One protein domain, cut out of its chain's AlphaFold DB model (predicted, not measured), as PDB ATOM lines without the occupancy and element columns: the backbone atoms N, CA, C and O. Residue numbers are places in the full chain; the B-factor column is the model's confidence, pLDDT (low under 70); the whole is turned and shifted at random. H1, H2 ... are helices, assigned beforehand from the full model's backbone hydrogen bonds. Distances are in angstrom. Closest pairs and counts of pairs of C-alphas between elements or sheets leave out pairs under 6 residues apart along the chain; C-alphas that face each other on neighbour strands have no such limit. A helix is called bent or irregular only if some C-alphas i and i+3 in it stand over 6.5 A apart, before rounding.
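Overview. This is residues 189 to 233 of the 337 residues of the protein "Hypothetical protein" of Chlamydomonas euryale (UniProt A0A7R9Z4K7). Three helices stand in a bent row with H2 in the middle: H3, the longest, makes an open V with H2, closed at the tight link between them, and H1 packs on the other side of H2 at a steep tilt. H1 and H3 do not meet, and the row from H1 across H2 to H3 makes the length of the domain. The printed part has 45 residues with three named helices, H1, H2 and H3 in order along the chain, and no named strand; the class is all helix. The whole is compact, with a radius of gyration of the C-alphas of 9.8 A, and its outline is elongated, spanning 28 by 18 by 14 A.

Along the chain. The longest helix is H3, residues 218 to 233, 22.5 A from first to last C-alpha; it begins with C-alpha 218 at (48.715, 91.837, 30.484) and ends with C-alpha 233 at (33.082, 77.708, 38.451). Before it in the chain comes H2, residues 204 to 213, 14.3 A from first to last C-alpha. H1, residues 189 to 199, measures 15.2 A and begins with C-alpha 189 at (54.939, 72.607, 23.309). No helix is bent or irregular.

Arrangement. H3 touches H2 with residues 221 to 228 alone. The closest C-alphas of the two are those of Leu 211 and Ala 221, 5.9 A apart. Their lines stand at a steep tilt of 51 degrees, and they run opposite ways. H2 also touches H1, and there the closest C-alphas are those of Tyr 193 and Ala 206, 5.2 A apart. H1 and H2 stand at a steep tilt of 48 degrees and run opposite ways. The centre of H2 is 10.1 A from that of H3 and 9.8 A from that of H1. H1 and H3 are apart. In H1, H2 and H3 every backbone O i to N i+4 pair is within hydrogen-bond range.

Size, cuts and confidence. The two C-alphas farthest apart are those of Lys 191 in H1 and Asn 233 in H3, at 29.2 A. From the first to the last printed C-alpha, Val 189 to Asn 233, the distance is 27.1 A. The printed part has no cut. The links from H1 to H2 and from H2 to H3 are both tight, with four residues in each, and there is no long link. The mean pLDDT of the printed part is 87.7, and no printed residue is under 70. The mean is 94 in H1, 91 in H2 and 81 in H3.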
ATOM      1  N   VAL A 189      56.151  72.338  22.522       91.94
ATOM      2  CA  VAL A 189      54.939  72.607  23.309       91.94
ATOM      3  C   VAL A 189      54.571  74.093  23.249       91.94
ATOM      4  O   VAL A 189      53.398  74.420  23.045       91.94
ATOM      5  N   ARG A 190      55.559  75.002  23.331       92.44
ATOM      6  CA  ARG A 190      55.335  76.450  23.143       92.44
ATOM      7  C   ARG A 190      54.829  76.742  21.735       92.44
ATOM      8  O   ARG A 190      53.832  77.453  21.586       92.44
ATOM      9  N   LYS A 191      55.470  76.165  20.713       94.00
ATOM     10  CA  LYS A 191      55.052  76.305  19.306       94.00
ATOM     11  C   LYS A 191      53.628  75.793  19.085       94.00
ATOM     12  O   LYS A 191      52.832  76.494  18.462       94.00
ATOM     13  N   PHE A 192      53.287  74.629  19.645       94.88
ATOM     14  CA  PHE A 192      51.952  74.040  19.547       94.88
ATOM     15  C   PHE A 192      50.873  74.956  20.130       94.88
ATOM     16  O   PHE A 192      49.969  75.349  19.398       94.88
ATOM     17  N   TYR A 193      50.971  75.360  21.402       94.81
ATOM     18  CA  TYR A 193      49.914  76.173  22.022       94.81
ATOM     19  C   TYR A 193      49.848  77.605  21.479       94.81
ATOM     20  O   TYR A 193      48.752  78.144  21.348       94.81
ATOM     21  N   THR A 194      50.979  78.187  21.069       92.12
ATOM     22  CA  THR A 194      50.993  79.489  20.378       92.12
ATOM     23  C   THR A 194      50.315  79.398  19.005       92.12
ATOM     24  O   THR A 194      49.531  80.275  18.649       92.12
ATOM     25  N   SER A 195      50.568  78.333  18.234       95.50
ATOM     26  CA  SER A 195      49.886  78.093  16.951       95.50
ATOM     27  C   SER A 195      48.394  77.800  17.149       95.50
ATOM     28  O   SER A 195      47.550  78.360  16.451       95.50
ATOM     29  N   LEU A 196      48.049  76.997  18.159       95.00
ATOM     30  CA  LEU A 196      46.667  76.633  18.459       95.00
ATOM     31  C   LEU A 196      45.845  77.848  18.901       95.00
ATOM     32  O   LEU A 196      44.698  77.967  18.484       95.00
ATOM     33  N   LEU A 197      46.429  78.783  19.661       93.69
ATOM     34  CA  LEU A 197      45.779  80.051  20.007       93.69
ATOM     35  C   LEU A 197      45.535  80.931  18.768       93.69
ATOM     36  O   LEU A 197      44.454  81.497  18.637       93.69
ATOM     37  N   LYS A 198      46.493  80.991  17.828       93.12
ATOM     38  CA  LYS A 198      46.341  81.715  16.549       93.12
ATOM     39  C   LYS A 198      45.245  81.118  15.658       93.12
ATOM     40  O   LYS A 198      44.519  81.860  15.012       93.12
ATOM     41  N   GLN A 199      45.127  79.789  15.617       96.25
ATOM     42  CA  GLN A 199      44.102  79.091  14.830       96.25
ATOM     43  C   GLN A 199      42.722  79.104  15.501       96.25
ATOM     44  O   GLN A 199      41.699  79.144  14.821       96.25
ATOM     45  N   ARG A 200      42.681  79.007  16.835       94.62
ATOM     46  CA  ARG A 200      41.461  78.889  17.644       94.62
ATOM     47  C   ARG A 200      41.604  79.717  18.932       94.62
ATOM     48  O   ARG A 200      41.880  79.140  19.990       94.62
ATOM     49  N   PRO A 201      41.356  81.040  18.884       90.81
ATOM     50  CA  PRO A 201      41.486  81.917  20.052       90.81
ATOM     51  C   PRO A 201      40.523  81.545  21.189       90.81
ATOM     52  O   PRO A 201      40.781  81.855  22.347       90.81
ATOM     53  N   GLU A 202      39.440  80.824  20.888       91.19
ATOM     54  CA  GLU A 202      38.472  80.304  21.862       91.19
ATOM     55  C   GLU A 202      38.961  79.078  22.657       91.19
ATOM     56  O   GLU A 202      38.273  78.635  23.572       91.19
ATOM     57  N   SER A 203      40.121  78.490  22.335       94.31
ATOM     58  CA  SER A 203      40.576  77.266  23.005       94.31
ATOM     59  C   SER A 203      40.985  77.511  24.461       94.31
ATOM     60  O   SER A 203      42.074  78.018  24.734       94.31
ATOM     61  N   ASP A 204      40.158  77.051  25.404       92.19
ATOM     62  CA  ASP A 204      40.438  77.082  26.849       92.19
ATOM     63  C   ASP A 204      41.803  76.490  27.217       92.19
ATOM     64  O   ASP A 204      42.470  76.975  28.132       92.19
ATOM     65  N   LEU A 205      42.235  75.440  26.509       92.00
ATOM     66  CA  LEU A 205      43.500  74.766  26.784       92.00
ATOM     67  C   LEU A 205      44.698  75.653  26.415       92.00
ATOM     68  O   LEU A 205      45.605  75.804  27.232       92.00
ATOM     69  N   ALA A 206      44.676  76.282  25.232       93.75
ATOM     70  CA  ALA A 206      45.718  77.225  24.828       93.75
ATOM     71  C   ALA A 206      45.668  78.511  25.663       93.75
ATOM     72  O   ALA A 206      46.701  78.913  26.195       93.75
ATOM     73  N   LYS A 207      44.476  79.093  25.877       92.19
ATOM     74  CA  LYS A 207      44.256  80.232  26.787       92.19
ATOM     75  C   LYS A 207      44.898  79.981  28.156       92.19
ATOM     76  O   LYS A 207      45.700  80.784  28.624       92.19
ATOM     77  N   LYS A 208      44.596  78.838  28.780       91.25
ATOM     78  CA  LYS A 208      45.133  78.450  30.092       91.25
ATOM     79  C   LYS A 208      46.642  78.209  30.060       91.25
ATOM     80  O   LYS A 208      47.328  78.638  30.986       91.25
ATOM     81  N   TRP A 209      47.161  77.537  29.031       92.25
ATOM     82  CA  TRP A 209      48.595  77.267  28.914       92.25
ATOM     83  C   TRP A 209      49.393  78.563  28.725       92.25
ATOM     84  O   TRP A 209      50.347  78.801  29.464       92.25
ATOM     85  N   CYS A 210      48.978  79.436  27.806       89.56
ATOM     86  CA  CYS A 210      49.664  80.698  27.540       89.56
ATOM     87  C   CYS A 210      49.548  81.679  28.722       89.56
ATOM     88  O   CYS A 210      50.534  82.335  29.050       89.56
ATOM     89  N   LEU A 211      48.408  81.715  29.431       89.00
ATOM     90  CA  LEU A 211      48.252  82.480  30.678       89.00
ATOM     91  C   LEU A 211      49.235  82.009  31.767       89.00
ATOM     92  O   LEU A 211      49.898  82.825  32.398       89.00
ATOM     93  N   GLN A 212      49.373  80.691  31.969       88.56
ATOM     94  CA  GLN A 212      50.254  80.133  33.005       88.56
ATOM     95  C   GLN A 212      51.739  80.455  32.791       88.56
ATOM     96  O   GLN A 212      52.464  80.615  33.775       88.56
ATOM     97  N   HIS A 213      52.180  80.544  31.536       88.06
ATOM     98  CA  HIS A 213      53.572  80.820  31.170       88.06
ATOM     99  C   HIS A 213      53.833  82.300  30.827       88.06
ATOM    100  O   HIS A 213      54.974  82.644  30.539       88.06
ATOM    101  N   GLY A 214      52.814  83.172  30.872       86.00
ATOM    102  CA  GLY A 214      52.953  84.612  30.606       86.00
ATOM    103  C   GLY A 214      53.189  84.972  29.135       86.00
ATOM    104  O   GLY A 214      54.000  85.843  28.852       86.00
ATOM    105  N   LEU A 215      52.520  84.286  28.198       83.69
ATOM    106  CA  LEU A 215      52.613  84.557  26.750       83.69
ATOM    107  C   LEU A 215      51.488  85.450  26.186       83.69
ATOM    108  O   LEU A 215      51.523  85.773  25.001       83.69
ATOM    109  N   LEU A 216      50.471  85.793  26.981       82.69
ATOM    110  CA  LEU A 216      49.436  86.773  26.605       82.69
ATOM    111  C   LEU A 216      49.862  88.161  27.069       82.69
ATOM    112  O   LEU A 216      50.511  88.256  28.100       82.69
ATOM    113  N   GLU A 217      49.419  89.220  26.394       82.06
ATOM    114  CA  GLU A 217      49.559  90.591  26.902       82.06
ATOM    115  C   GLU A 217      48.816  90.782  28.244       82.06
ATOM    116  O   GLU A 217      47.820  90.095  28.502       82.06
ATOM    117  N   PRO A 218      49.251  91.711  29.123       71.69
ATOM    118  CA  PRO A 218      48.715  91.837  30.484       71.69
ATOM    119  C   PRO A 218      47.202  92.106  30.543       71.69
ATOM    120  O   PRO A 218      46.539  91.648  31.479       71.69
ATOM    121  N   ASP A 219      46.641  92.803  29.554       75.94
ATOM    122  CA  ASP A 219      45.205  93.096  29.489       75.94
ATOM    123  C   ASP A 219      44.379  91.907  28.979       75.94
ATOM    124  O   ASP A 219      43.300  91.620  29.512       75.94
ATOM    125  N   GLU A 220      44.900  91.153  28.008       78.88
ATOM    126  CA  GLU A 220      44.291  89.898  27.560       78.88
ATOM    127  C   GLU A 220      44.338  88.838  28.663       78.88
ATOM    128  O   GLU A 220      43.334  88.170  28.928       78.88
ATOM    129  N   ALA A 221      45.469  88.737  29.367       82.69
ATOM    130  CA  ALA A 221      45.666  87.835  30.494       82.69
ATOM    131  C   ALA A 221      44.607  88.057  31.587       82.69
ATOM    132  O   ALA A 221      44.007  87.090  32.064       82.69
ATOM    133  N   ARG A 222      44.288  89.318  31.925       80.88
ATOM    134  CA  ARG A 222      43.199  89.659  32.863       80.88
ATOM    135  C   ARG A 222      41.841  89.167  32.364       80.88
ATOM    136  O   ARG A 222      41.114  88.525  33.125       80.88
ATOM    137  N   ARG A 223      41.490  89.434  31.099       83.44
ATOM    138  CA  ARG A 223      40.208  89.003  30.506       83.44
ATOM    139  C   ARG A 223      40.079  87.481  30.554       83.44
ATOM    140  O   ARG A 223      39.152  86.969  31.189       83.44
ATOM    141  N   VAL A 224      41.068  86.780  29.999       83.88
ATOM    142  CA  VAL A 224      41.150  85.315  29.921       83.88
ATOM    143  C   VAL A 224      41.162  84.664  31.306       83.88
ATOM    144  O   VAL A 224      40.475  83.663  31.508       83.88
ATOM    145  N   ALA A 225      41.846  85.245  32.295       82.19
ATOM    146  CA  ALA A 225      41.798  84.765  33.675       82.19
ATOM    147  C   ALA A 225      40.381  84.848  34.270       82.19
ATOM    148  O   ALA A 225      39.939  83.899  34.928       82.19
ATOM    149  N   THR A 226      39.634  85.938  34.030       85.69
ATOM    150  CA  THR A 226      38.239  86.026  34.501       85.69
ATOM    151  C   THR A 226      37.299  85.086  33.747       85.69
ATOM    152  O   THR A 226      36.406  84.523  34.377       85.69
ATOM    153  N   GLU A 227      37.488  84.876  32.442       86.38
ATOM    154  CA  GLU A 227      36.722  83.905  31.648       86.38
ATOM    155  C   GLU A 227      36.951  82.478  32.148       86.38
ATOM    156  O   GLU A 227      35.995  81.813  32.548       86.38
ATOM    157  N   LEU A 228      38.213  82.046  32.236       85.12
ATOM    158  CA  LEU A 228      38.588  80.720  32.732       85.12
ATOM    159  C   LEU A 228      38.107  80.492  34.168       85.12
ATOM    160  O   LEU A 228      37.598  79.415  34.473       85.12
ATOM    161  N   SER A 229      38.204  81.497  35.046       83.62
ATOM    162  CA  SER A 229      37.693  81.397  36.422       83.62
ATOM    163  C   SER A 229      36.169  81.272  36.457       83.62
ATOM    164  O   SER A 229      35.638  80.446  37.200       83.62
ATOM    165  N   LYS A 230      35.445  82.035  35.623       84.31
ATOM    166  CA  LYS A 230      33.993  81.875  35.463       84.31
ATOM    167  C   LYS A 230      33.686  80.457  34.976       84.31
ATOM    168  O   LYS A 230      32.908  79.771  35.625       84.31
ATOM    169  N   MET A 231      34.297  80.001  33.884       79.19
ATOM    170  CA  MET A 231      34.032  78.694  33.263       79.19
ATOM    171  C   MET A 231      34.368  77.521  34.194       79.19
ATOM    172  O   MET A 231      33.552  76.612  34.332       79.19
ATOM    173  N   ALA A 232      35.480  77.584  34.933       77.50
ATOM    174  CA  ALA A 232      35.819  76.601  35.964       77.50
ATOM    175  C   ALA A 232      34.728  76.506  37.050       77.50
ATOM    176  O   ALA A 232      34.329  75.403  37.430       77.50
ATOM    177  N   ASN A 233      34.175  77.646  37.476       75.75
ATOM    178  CA  ASN A 233      33.082  77.708  38.451       75.75
ATOM    179  C   ASN A 233      31.705  77.296  37.880       75.75
ATOM    180  O   ASN A 233      30.773  77.106  38.657       75.75
TER     181      ASN A 233